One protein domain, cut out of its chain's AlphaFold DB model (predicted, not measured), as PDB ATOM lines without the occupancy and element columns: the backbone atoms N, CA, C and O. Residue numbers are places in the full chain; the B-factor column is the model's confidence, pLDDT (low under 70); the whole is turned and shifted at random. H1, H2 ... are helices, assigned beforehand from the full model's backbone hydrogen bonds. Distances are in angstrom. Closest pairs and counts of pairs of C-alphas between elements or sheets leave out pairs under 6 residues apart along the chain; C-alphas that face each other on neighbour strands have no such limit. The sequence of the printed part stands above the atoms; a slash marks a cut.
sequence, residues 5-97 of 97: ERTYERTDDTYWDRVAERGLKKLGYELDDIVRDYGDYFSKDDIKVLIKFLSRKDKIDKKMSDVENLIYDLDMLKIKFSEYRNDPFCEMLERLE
ATOM      1  N   GLU A   5      99.954 111.662 117.306       45.97
ATOM      2  CA  GLU A   5     100.601 112.094 118.560       45.97
ATOM      3  C   GLU A   5     101.322 110.933 119.266       45.97
ATOM      4  O   GLU A   5     102.330 111.137 119.929       45.97
ATOM      5  N   ARG A   6     100.874 109.688 119.057       45.59
ATOM      6  CA  ARG A   6     101.421 108.497 119.734       45.59
ATOM      7  C   ARG A   6     102.719 107.961 119.106       45.59
ATOM      8  O   ARG A   6     103.350 107.072 119.669       45.59
ATOM      9  N   THR A   7     103.107 108.453 117.929       48.41
ATOM     10  CA  THR A   7     104.308 107.960 117.222       48.41
ATOM     11  C   THR A   7     105.563 108.778 117.494       48.41
ATOM     12  O   THR A   7     106.650 108.221 117.389       48.41
ATOM     13  N   TYR A   8     105.431 110.038 117.914       45.41
ATOM     14  CA  TYR A   8     106.587 110.897 118.185       45.41
ATOM     15  C   TYR A   8     107.274 110.594 119.523       45.41
ATOM     16  O   TYR A   8     108.490 110.705 119.600       45.41
ATOM     17  N   GLU A   9     106.548 110.114 120.536       48.28
ATOM     18  CA  GLU A   9     107.156 109.758 121.832       48.28
ATOM     19  C   GLU A   9     108.022 108.488 121.769       48.28
ATOM     20  O   GLU A   9     108.954 108.336 122.544       48.28
ATOM     21  N   ARG A  10     107.751 107.559 120.839       47.03
ATOM     22  CA  ARG A  10     108.417 106.241 120.826       47.03
ATOM     23  C   ARG A  10     109.739 106.214 120.054       47.03
ATOM     24  O   ARG A  10     110.520 105.281 120.220       47.03
ATOM     25  N   THR A  11     109.969 107.185 119.176       52.06
ATOM     26  CA  THR A  11     111.159 107.235 118.307       52.06
ATOM     27  C   THR A  11     112.311 108.043 118.882       52.06
ATOM     28  O   THR A  11     113.453 107.739 118.539       52.06
ATOM     29  N   ASP A  12     112.043 109.023 119.748       54.09
ATOM     30  CA  ASP A  12     113.095 109.877 120.306       54.09
ATOM     31  C   ASP A  12     114.022 109.075 121.228       54.09
ATOM     32  O   ASP A  12     115.225 109.037 120.981       54.09
ATOM     33  N   ASP A  13     113.479 108.325 122.192       57.66
ATOM     34  CA  ASP A  13     114.285 107.542 123.142       57.66
ATOM     35  C   ASP A  13     115.244 106.578 122.425       57.66
ATOM     36  O   ASP A  13     116.445 106.580 122.671       57.66
ATOM     37  N   THR A  14     114.755 105.840 121.420       65.69
ATOM     38  CA  THR A  14     115.605 104.909 120.652       65.69
ATOM     39  C   THR A  14     116.668 105.596 119.791       65.69
ATOM     40  O   THR A  14     117.683 104.981 119.448       65.69
ATOM     41  N   TYR A  15     116.446 106.849 119.390       68.56
ATOM     42  CA  TYR A  15     117.430 107.629 118.646       68.56
ATOM     43  C   TYR A  15     118.508 108.167 119.587       68.56
ATOM     44  O   TYR A  15     119.696 107.981 119.307       68.56
ATOM     45  N   TRP A  16     118.106 108.760 120.713       70.31
ATOM     46  CA  TRP A  16     119.019 109.234 121.751       70.31
ATOM     47  C   TRP A  16     119.837 108.088 122.352       70.31
ATOM     48  O   TRP A  16     121.043 108.252 122.525       70.31
ATOM     49  N   ASP A  17     119.255 106.896 122.500       74.44
ATOM     50  CA  ASP A  17     119.965 105.673 122.894       74.44
ATOM     51  C   ASP A  17     121.059 105.289 121.887       74.44
ATOM     52  O   ASP A  17     122.198 105.029 122.268       74.44
ATOM     53  N   ARG A  18     120.768 105.316 120.577       78.25
ATOM     54  CA  ARG A  18     121.773 105.026 119.527       78.25
ATOM     55  C   ARG A  18     122.860 106.092 119.426       78.25
ATOM     56  O   ARG A  18     123.965 105.802 118.955       78.25
ATOM     57  N   VAL A  19     122.539 107.340 119.760       78.38
ATOM     58  CA  VAL A  19     123.512 108.439 119.825       78.38
ATOM     59  C   VAL A  19     124.410 108.252 121.045       78.38
ATOM     60  O   VAL A  19     125.630 108.312 120.897       78.38
ATOM     61  N   ALA A  20     123.831 107.937 122.206       75.69
ATOM     62  CA  ALA A  20     124.566 107.643 123.430       75.69
ATOM     63  C   ALA A  20     125.465 106.411 123.272       75.69
ATOM     64  O   ALA A  20     126.640 106.461 123.620       75.69
ATOM     65  N   GLU A  21     124.975 105.337 122.654       81.44
ATOM     66  CA  GLU A  21     125.755 104.124 122.391       81.44
ATOM     67  C   GLU A  21     126.947 104.395 121.460       81.44
ATOM     68  O   GLU A  21     128.066 103.938 121.709       81.44
ATOM     69  N   ARG A  22     126.748 105.204 120.408       82.56
ATOM     70  CA  ARG A  22     127.851 105.661 119.547       82.56
ATOM     71  C   ARG A  22     128.850 106.537 120.303       82.56
ATOM     72  O   ARG A  22     130.052 106.377 120.085       82.56
ATOM     73  N   GLY A  23     128.368 107.419 121.179       80.75
ATOM     74  CA  GLY A  23     129.194 108.234 122.070       80.75
ATOM     75  C   GLY A  23     130.067 107.369 122.976       80.75
ATOM     76  O   GLY A  23     131.290 107.458 122.917       80.75
ATOM     77  N   LEU A  24     129.459 106.438 123.713       80.75
ATOM     78  CA  LEU A  24     130.147 105.497 124.603       80.75
ATOM     79  C   LEU A  24     131.174 104.637 123.865       80.75
ATOM     80  O   LEU A  24     132.276 104.412 124.363       80.75
ATOM     81  N   LYS A  25     130.850 104.181 122.650       84.75
ATOM     82  CA  LYS A  25     131.799 103.429 121.822       84.75
ATOM     83  C   LYS A  25     133.027 104.261 121.467       84.75
ATOM     84  O   LYS A  25     134.137 103.744 121.555       84.75
ATOM     85  N   LYS A  26     132.840 105.535 121.106       86.81
ATOM     86  CA  LYS A  26     133.944 106.460 120.822       86.81
ATOM     87  C   LYS A  26     134.800 106.717 122.061       86.81
ATOM     88  O   LYS A  26     136.016 106.629 121.970       86.81
ATOM     89  N   LEU A  27     134.173 106.976 123.207       80.88
ATOM     90  CA  LEU A  27     134.895 107.218 124.459       80.88
ATOM     91  C   LEU A  27     135.684 105.995 124.927       80.88
ATOM     92  O   LEU A  27     136.750 106.134 125.512       80.88
ATOM     93  N   GLY A  28     135.193 104.797 124.630       81.88
ATOM     94  CA  GLY A  28     135.958 103.587 124.867       81.88
ATOM     95  C   GLY A  28     137.201 103.455 123.990       81.88
ATOM     96  O   GLY A  28     138.225 103.024 124.496       81.88
ATOM     97  N   TYR A  29     137.152 103.884 122.725       87.25
ATOM     98  CA  TYR A  29     138.370 103.962 121.909       87.25
ATOM     99  C   TYR A  29     139.355 105.001 122.454       87.25
ATOM    100  O   TYR A  29     140.550 104.742 122.471       87.25
ATOM    101  N   GLU A  30     138.860 106.139 122.956       86.31
ATOM    102  CA  GLU A  30     139.711 107.127 123.637       86.31
ATOM    103  C   GLU A  30     140.359 106.531 124.910       86.31
ATOM    104  O   GLU A  30     141.522 106.811 125.186       86.31
ATOM    105  N   LEU A  31     139.655 105.664 125.655       85.38
ATOM    106  CA  LEU A  31     140.236 104.928 126.787       85.38
ATOM    107  C   LEU A  31     141.316 103.935 126.339       85.38
ATOM    108  O   LEU A  31     142.371 103.865 126.964       85.38
ATOM    109  N   ASP A  32     141.063 103.180 125.270       85.31
ATOM    110  CA  ASP A  32     142.031 102.230 124.712       85.31
ATOM    111  C   ASP A  32     143.300 102.945 124.223       85.31
ATOM    112  O   ASP A  32     144.411 102.455 124.435       85.31
ATOM    113  N   ASP A  33     143.149 104.124 123.610       87.25
ATOM    114  CA  ASP A  33     144.268 104.969 123.194       87.25
ATOM    115  C   ASP A  33     145.080 105.451 124.405       87.25
ATOM    116  O   ASP A  33     146.301 105.329 124.388       87.25
ATOM    117  N   ILE A  34     144.434 105.884 125.497       85.00
ATOM    118  CA  ILE A  34     145.128 106.223 126.755       85.00
ATOM    119  C   ILE A  34     145.897 105.010 127.291       85.00
ATOM    120  O   ILE A  34     147.068 105.121 127.650       85.00
ATOM    121  N   VAL A  35     145.276 103.829 127.339       86.12
ATOM    122  CA  VAL A  35     145.960 102.613 127.812       86.12
ATOM    123  C   VAL A  35     147.175 102.289 126.945       86.12
ATOM    124  O   VAL A  35     148.200 101.867 127.473       86.12
ATOM    125  N   ARG A  36     147.083 102.491 125.629       87.56
ATOM    126  CA  ARG A  36     148.201 102.267 124.710       87.56
ATOM    127  C   ARG A  36     149.313 103.295 124.910       87.56
ATOM    128  O   ARG A  36     150.470 102.904 125.006       87.56
ATOM    129  N   ASP A  37     148.972 104.577 124.977       85.31
ATOM    130  CA  ASP A  37     149.941 105.676 125.017       85.31
ATOM    131  C   ASP A  37     150.707 105.716 126.351       85.31
ATOM    132  O   ASP A  37     151.887 106.060 126.387       85.31
ATOM    133  N   TYR A  38     150.063 105.296 127.444       82.12
ATOM    134  CA  TYR A  38     150.677 105.205 128.771       82.12
ATOM    135  C   TYR A  38     151.138 103.785 129.141       82.12
ATOM    136  O   TYR A  38     151.732 103.602 130.203       82.12
ATOM    137  N   GLY A  39     150.909 102.787 128.279       82.62
ATOM    138  CA  GLY A  39     151.183 101.372 128.556       82.62
ATOM    139  C   GLY A  39     152.662 101.037 128.778       82.62
ATOM    140  O   GLY A  39     152.976 100.084 129.489       82.62
ATOM    141  N   ASP A  40     153.568 101.851 128.233       84.38
ATOM    142  CA  ASP A  40     155.015 101.728 128.459       84.38
ATOM    143  C   ASP A  40     155.437 102.175 129.874       84.38
ATOM    144  O   ASP A  40     156.519 101.819 130.347       84.38
ATOM    145  N   TYR A  41     154.583 102.941 130.562       81.81
ATOM    146  CA  TYR A  41     154.855 103.547 131.870       81.81
ATOM    147  C   TYR A  41     153.962 102.999 132.990       81.81
ATOM    148  O   TYR A  41     154.388 102.954 134.145       81.81
ATOM    149  N   PHE A  42     152.736 102.584 132.663       81.62
ATOM    150  CA  PHE A  42     151.721 102.123 133.607       81.62
ATOM    151  C   PHE A  42     151.060 100.846 133.102       81.62
ATOM    152  O   PHE A  42     150.641 100.754 131.949       81.62
ATOM    153  N   SER A  43     150.900  99.861 133.985       85.38
ATOM    154  CA  SER A  43     150.110  98.677 133.657       85.38
ATOM    155  C   SER A  43     148.614  99.010 133.589       85.38
ATOM    156  O   SER A  43     148.139  99.989 134.170       85.38
ATOM    157  N   LYS A  44     147.831  98.146 132.933       83.81
ATOM    158  CA  LYS A  44     146.360  98.258 132.900       83.81
ATOM    159  C   LYS A  44     145.765  98.319 134.318       83.81
ATOM    160  O   LYS A  44     144.793  99.037 134.550       83.81
ATOM    161  N   ASP A  45     146.366  97.608 135.273       82.31
ATOM    162  CA  ASP A  45     145.937  97.616 136.674       82.31
ATOM    163  C   ASP A  45     146.301  98.922 137.394       82.31
ATOM    164  O   ASP A  45     145.489  99.426 138.172       82.31
ATOM    165  N   ASP A  46     147.445  99.534 137.081       81.56
ATOM    166  CA  ASP A  46     147.797 100.865 137.598       81.56
ATOM    167  C   ASP A  46     146.790 101.921 137.120       81.56
ATOM    168  O   ASP A  46     146.309 102.738 137.910       81.56
ATOM    169  N   ILE A  47     146.379 101.851 135.850       82.75
ATOM    170  CA  ILE A  47     145.348 102.732 135.278       82.75
ATOM    171  C   ILE A  47     144.001 102.529 135.994       82.75
ATOM    172  O   ILE A  47     143.345 103.507 136.364       82.75
ATOM    173  N   LYS A  48     143.600 101.284 136.297       82.38
ATOM    174  CA  LYS A  48     142.397 101.006 137.114       82.38
ATOM    175  C   LYS A  48     142.492 101.625 138.507       82.38
ATOM    176  O   LYS A  48     141.501 102.157 139.017       82.38
ATOM    177  N   VAL A  49     143.657 101.537 139.148       82.50
ATOM    178  CA  VAL A  49     143.891 102.142 140.468       82.50
ATOM    179  C   VAL A  49     143.769 103.662 140.386       82.50
ATOM    180  O   VAL A  49     143.121 104.251 141.250       82.50
ATOM    181  N   LEU A  50     144.288 104.295 139.333       80.50
ATOM    182  CA  LEU A  50     144.165 105.738 139.110       80.50
ATOM    183  C   LEU A  50     142.717 106.181 138.871       80.50
ATOM    184  O   LEU A  50     142.285 107.168 139.464       80.50
ATOM    185  N   ILE A  51     141.928 105.422 138.104       80.19
ATOM    186  CA  ILE A  51     140.483 105.674 137.927       80.19
ATOM    187  C   ILE A  51     139.748 105.592 139.273       80.19
ATOM    188  O   ILE A  51     138.947 106.467 139.615       80.19
ATOM    189  N   LYS A  52     140.057 104.584 140.096       78.19
ATOM    190  CA  LYS A  52     139.507 104.478 141.457       78.19
ATOM    191  C   LYS A  52     139.964 105.638 142.342       78.19
ATOM    192  O   LYS A  52     139.184 106.118 143.161       78.19
ATOM    193  N   PHE A  53     141.196 106.111 142.181       75.94
ATOM    194  CA  PHE A  53     141.723 107.248 142.931       75.94
ATOM    195  C   PHE A  53     141.030 108.561 142.544       75.94
ATOM    196  O   PHE A  53     140.691 109.352 143.421       75.94
ATOM    197  N   LEU A  54     140.720 108.754 141.258       71.25
ATOM    198  CA  LEU A  54     139.933 109.882 140.748       71.25
ATOM    199  C   LEU A  54     138.541 109.978 141.377       71.25
ATOM    200  O   LEU A  54     138.068 111.082 141.634       71.25
ATOM    201  N   SER A  55     137.903 108.849 141.703       65.19
ATOM    202  CA  SER A  55     136.620 108.858 142.428       65.19
ATOM    203  C   SER A  55     136.709 109.472 143.835       65.19
ATOM    204  O   SER A  55     135.689 109.849 144.406       65.19
ATOM    205  N   ARG A  56     137.924 109.585 144.393       65.56
ATOM    206  CA  ARG A  56     138.201 110.039 145.765       65.56
ATOM    207  C   ARG A  56     138.993 111.346 145.842       65.56
ATOM    208  O   ARG A  56     139.218 111.833 146.947       65.56
ATOM    209  N   LYS A  57     139.467 111.889 144.715       59.53
ATOM    210  CA  LYS A  57     140.384 113.036 144.698       59.53
ATOM    211  C   LYS A  57     139.602 114.354 144.621       59.53
ATOM    212  O   LYS A  57     138.944 114.626 143.622       59.53
ATOM    213  N   ASP A  58     139.731 115.192 145.650       56.56
ATOM    214  CA  ASP A  58     139.379 116.614 145.573       56.56
ATOM    215  C   ASP A  58     140.415 117.354 144.713       56.56
ATOM    216  O   ASP A  58     141.616 117.084 144.801       56.56
ATOM    217  N   LYS A  59     139.949 118.266 143.850       56.84
ATOM    218  CA  LYS A  59     140.756 119.031 142.880       56.84
ATOM    219  C   LYS A  59     141.741 119.972 143.586       56.84
ATOM    220  O   LYS A  59     141.500 121.174 143.654       56.84
ATOM    221  N   ILE A  60     142.839 119.449 144.121       52.12
ATOM    222  CA  ILE A  60     143.883 120.256 144.749       52.12
ATOM    223  C   ILE A  60     145.253 119.863 144.193       52.12
ATOM    224  O   ILE A  60     145.642 118.697 144.184       52.12
ATOM    225  N   ASP A  61     145.929 120.923 143.760       50.75
ATOM    226  CA  ASP A  61     147.267 121.069 143.201       50.75
ATOM    227  C   ASP A  61     147.539 120.601 141.769       50.75
ATOM    228  O   ASP A  61     147.119 119.546 141.310       50.75
ATOM    229  N   LYS A  62     148.231 121.508 141.068       53.12
ATOM    230  CA  LYS A  62     148.607 121.481 139.657       53.12
ATOM    231  C   LYS A  62     150.134 121.385 139.630       53.12
ATOM    232  O   LYS A  62     150.820 122.409 139.673       53.12
ATOM    233  N   LYS A  63     150.683 120.173 139.633       52.53
ATOM    234  CA  LYS A  63     152.115 119.912 139.430       52.53
ATOM    235  C   LYS A  63     152.295 118.962 138.251       52.53
ATOM    236  O   LYS A  63     152.118 117.759 138.383       52.53
ATOM    237  N   MET A  64     152.753 119.520 137.128       51.53
ATOM    238  CA  MET A  64     153.058 118.793 135.890       51.53
ATOM    239  C   MET A  64     153.936 117.555 136.155       51.53
ATOM    240  O   MET A  64     155.134 117.668 136.403       51.53
ATOM    241  N   SER A  65     153.301 116.386 136.114       63.78
ATOM    242  CA  SER A  65     153.872 115.042 136.194       63.78
ATOM    243  C   SER A  65     153.089 114.174 135.211       63.78
ATOM    244  O   SER A  65     151.889 114.397 135.043       63.78
ATOM    245  N   ASP A  66     153.720 113.176 134.592       66.19
ATOM    246  CA  ASP A  66     153.047 112.258 133.655       66.19
ATOM    247  C   ASP A  66     151.840 111.554 134.304       66.19
ATOM    248  O   ASP A  66     150.827 111.302 133.657       66.19
ATOM    249  N   VAL A  67     151.893 111.355 135.627       69.44
ATOM    250  CA  VAL A  67     150.768 110.865 136.440       69.44
ATOM    251  C   VAL A  67     149.608 111.867 136.482       69.44
ATOM    252  O   VAL A  67     148.451 111.464 136.432       69.44
ATOM    253  N   GLU A  68     149.878 113.172 136.582       70.06
ATOM    254  CA  GLU A  68     148.822 114.196 136.549       70.06
ATOM    255  C   GLU A  68     148.214 114.358 135.156       70.06
ATOM    256  O   GLU A  68     147.010 114.584 135.073       70.06
ATOM    257  N   ASN A  69     149.003 114.201 134.089       76.69
ATOM    258  CA  ASN A  69     148.486 114.197 132.716       76.69
ATOM    259  C   ASN A  69     147.515 113.027 132.514       76.69
ATOM    260  O   ASN A  69     146.380 113.245 132.104       76.69
ATOM    261  N   LEU A  70     147.897 111.822 132.946       79.31
ATOM    262  CA  LEU A  70     147.019 110.652 132.918       79.31
ATOM    263  C   LEU A  70     145.755 110.854 133.772       79.31
ATOM    264  O   LEU A  70     144.650 110.538 133.341       79.31
ATOM    265  N   ILE A  71     145.884 111.422 134.975       79.38
ATOM    266  CA  ILE A  71     144.736 111.764 135.833       79.38
ATOM    267  C   ILE A  71     143.820 112.787 135.145       79.38
ATOM    268  O   ILE A  71     142.602 112.664 135.247       79.38
ATOM    269  N   TYR A  72     144.378 113.783 134.457       80.50
ATOM    270  CA  TYR A  72     143.611 114.791 133.730       80.50
ATOM    271  C   TYR A  72     142.870 114.185 132.534       80.50
ATOM    272  O   TYR A  72     141.673 114.428 132.383       80.50
ATOM    273  N   ASP A  73     143.548 113.358 131.737       81.94
ATOM    274  CA  ASP A  73     142.958 112.662 130.593       81.94
ATOM    275  C   ASP A  73     141.804 111.758 131.048       81.94
ATOM    276  O   ASP A  73     140.714 111.800 130.477       81.94
ATOM    277  N   LEU A  74     141.995 111.015 132.144       83.50
ATOM    278  CA  LEU A  74     140.969 110.160 132.743       83.50
ATOM    279  C   LEU A  74     139.807 110.955 133.371       83.50
ATOM    280  O   LEU A  74     138.657 110.535 133.239       83.50
ATOM    281  N   ASP A  75     140.057 112.098 134.024       81.69
ATOM    282  CA  ASP A  75     138.988 112.969 134.554       81.69
ATOM    283  C   ASP A  75     138.170 113.589 133.414       81.69
ATOM    284  O   ASP A  75     136.939 113.612 133.458       81.69
ATOM    285  N   MET A  76     138.834 114.021 132.341       84.81
ATOM    286  CA  MET A  76     138.169 114.527 131.144       84.81
ATOM    287  C   MET A  76     137.352 113.430 130.451       84.81
ATOM    288  O   MET A  76     136.223 113.688 130.026       84.81
ATOM    289  N   LEU A  77     137.868 112.199 130.387       84.38
ATOM    290  CA  LEU A  77     137.130 111.052 129.861       84.38
ATOM    291  C   LEU A  77     135.882 110.758 130.700       84.38
ATOM    292  O   LEU A  77     134.796 110.584 130.152       84.38
ATOM    293  N   LYS A  78     136.016 110.776 132.027       84.50
ATOM    294  CA  LYS A  78     134.908 110.592 132.969       84.50
ATOM    295  C   LYS A  78     133.819 111.649 132.774       84.50
ATOM    296  O   LYS A  78     132.642 111.295 132.753       84.50
ATOM    297  N   ILE A  79     134.182 112.927 132.614       83.62
ATOM    298  CA  ILE A  79     133.210 113.999 132.334       83.62
ATOM    299  C   ILE A  79     132.431 113.681 131.052       83.62
ATOM    300  O   ILE A  79     131.204 113.721 131.068       83.62
ATOM    301  N   LYS A  80     133.111 113.261 129.980       82.62
ATOM    302  CA  LYS A  80     132.444 112.869 128.728       82.62
ATOM    303  C   LYS A  80     131.551 111.633 128.900       82.62
ATOM    304  O   LYS A  80     130.446 111.602 128.374       82.62
ATOM    305  N   PHE A  81     131.983 110.620 129.656       80.38
ATOM    306  CA  PHE A  81     131.150 109.445 129.952       80.38
ATOM    307  C   PHE A  81     129.896 109.824 130.752       80.38
ATOM    308  O   PHE A  81     128.831 109.248 130.527       80.38
ATOM    309  N   SER A  82     129.995 110.825 131.635       81.75
ATOM    310  CA  SER A  82     128.863 111.308 132.434       81.75
ATOM    311  C   SER A  82     127.767 111.996 131.612       81.75
ATOM    312  O   SER A  82     126.638 112.111 132.079       81.75
ATOM    313  N   GLU A  83     128.060 112.389 130.366       82.19
ATOM    314  CA  GLU A  83     127.056 112.898 129.421       82.19
ATOM    315  C   GLU A  83     126.110 111.792 128.919       82.19
ATOM    316  O   GLU A  83     125.009 112.083 128.459       82.19
ATOM    317  N   TYR A  84     126.525 110.522 129.018       77.12
ATOM    318  CA  TYR A  84     125.797 109.370 128.471       77.12
ATOM    319  C   TYR A  84     125.379 108.341 129.533       77.12
ATOM    320  O   TYR A  84     124.497 107.514 129.282       77.12
ATOM    321  N   ARG A  85     126.021 108.344 130.708       75.94
ATOM    322  CA  ARG A  85     125.812 107.363 131.782       75.94
ATOM    323  C   ARG A  85     125.867 108.014 133.159       75.94
ATOM    324  O   ARG A  85     126.724 108.842 133.438       75.94
ATOM    325  N   ASN A  86     124.997 107.544 134.051       76.56
ATOM    326  CA  ASN A  86     124.959 108.002 135.442       76.56
ATOM    327  C   ASN A  86     126.150 107.495 136.273       76.56
ATOM    328  O   ASN A  86     126.502 108.123 137.268       76.56
ATOM    329  N   ASP A  87     126.768 106.382 135.865       78.50
ATOM    330  CA  ASP A  87     127.951 105.811 136.512       78.50
ATOM    331  C   ASP A  87     129.118 105.677 135.513       78.50
ATOM    332  O   ASP A  87     129.365 104.604 134.958       78.50
ATOM    333  N   PRO A  88     129.826 106.784 135.228       78.81
ATOM    334  CA  PRO A  88     130.921 106.799 134.260       78.81
ATOM    335  C   PRO A  88     132.132 105.973 134.718       78.81
ATOM    336  O   PRO A  88     132.900 105.499 133.886       78.81
ATOM    337  N   PHE A  89     132.315 105.786 136.030       77.75
ATOM    338  CA  PHE A  89     133.451 105.039 136.562       77.75
ATOM    339  C   PHE A  89     133.292 103.534 136.352       77.75
ATOM    340  O   PHE A  89     134.267 102.886 135.972       77.75
ATOM    341  N   CYS A  90     132.094 102.982 136.569       77.50
ATOM    342  CA  CYS A  90     131.845 101.560 136.321       77.50
ATOM    343  C   CYS A  90     132.070 101.190 134.848       77.50
ATOM    344  O   CYS A  90     132.809 100.252 134.576       77.50
ATOM    345  N   GLU A  91     131.557 101.981 133.904       78.50
ATOM    346  CA  GLU A  91     131.741 101.741 132.460       78.50
ATOM    347  C   GLU A  91     133.216 101.777 132.027       78.50
ATOM    348  O   GLU A  91     133.670 100.945 131.238       78.50
ATOM    349  N   MET A  92     134.002 102.715 132.569       80.94
ATOM    350  CA  MET A  92     135.444 102.761 132.310       80.94
ATOM    351  C   MET A  92     136.168 101.537 132.891       80.94
ATOM    352  O   MET A  92     137.094 101.024 132.268       80.94
ATOM    353  N   LEU A  93     135.764 101.059 134.072       81.56
ATOM    354  CA  LEU A  93     136.381  99.898 134.718       81.56
ATOM    355  C   LEU A  93     136.028  98.578 134.023       81.56
ATOM    356  O   LEU A  93     136.930  97.766 133.834       81.56
ATOM    357  N   GLU A  94     134.773  98.382 133.611       82.38
ATOM    358  CA  GLU A  94     134.313  97.183 132.888       82.38
ATOM    359  C   GLU A  94     135.077  96.982 131.574       82.38
ATOM    360  O   GLU A  94     135.452  95.865 131.231       82.38
ATOM    361  N   ARG A  95     135.398  98.065 130.857       76.56
ATOM    362  CA  ARG A  95     136.223  97.984 129.638       76.56
ATOM    363  C   ARG A  95     137.680  97.620 129.900       76.56
ATOM    364  O   ARG A  95     138.381  97.178 128.990       76.56
ATOM    365  N   LEU A  96     138.154  97.841 131.123       76.31
ATOM    366  CA  LEU A  96     139.517  97.517 131.514       76.31
ATOM    367  C   LEU A  96     139.651  96.111 132.118       76.31
ATOM    368  O   LEU A  96     140.785  95.681 132.360       76.31
ATOM    369  N   GLU A  97     138.566  95.377 132.358       69.50
ATOM    370  CA  GLU A  97     138.629  93.921 132.591       69.50
ATOM    371  C   GLU A  97     139.130  93.159 131.353       69.50
ATOM    372  O   GLU A  97     139.711  92.073 131.558       69.50
TER     373      GLU A  97
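AT A GLANCE: This is residues 5 to 97 of the 97 residues of an uncharacterized protein of Campylobacter fetus subsp. fetus (UniProt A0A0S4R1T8). Residues 24 to 38 of the long helix H1 lie side by side with H3, and the shorter H2 and H4, also side by side, cross this pair; residues 5 to 15 of H1 stick out as an arm. The 93 printed residues, all helix in class, hold H1, H2, H3, H4 in chain order. The whole is loose, radius of gyration of the C-alphas 16.0 A, spanning 56 by 27 by 19 A.

IN THESE COORDINATES: H1, residues 5 to 38, runs 51.6 A from C-alpha 5 at (100.601, 112.094, 118.560). H2 is residues 44 to 54, H3 residues 66 to 82, 24.2 A, and H4 residues 88 to 94, ending at (134.313, 97.183, 132.888).

HOW THE PARTS SIT: H3, the hub, touches H1 at 10 degrees, a shallow tilt, opposite ways; closest C-alphas, Leu 24 and Phe 81, 6.7 A. H3 is only just about perpendicular to H2, 70.2 degrees, and H4, 72 degrees, touching both; closest C-alphas are Ile 51 and Leu 74, 6.9 A, and Phe 81 and Pro 88, 5.1 A. Every O i to N i+4 pair is within hydrogen-bond range in H2, H3 and H4, 24 of 30 in H1.

THE WHOLE: The printed part has no cut. The H2 to H3 link is long. pLDDT is under 70 at residues 5 to 15, 55 to 67 and 97.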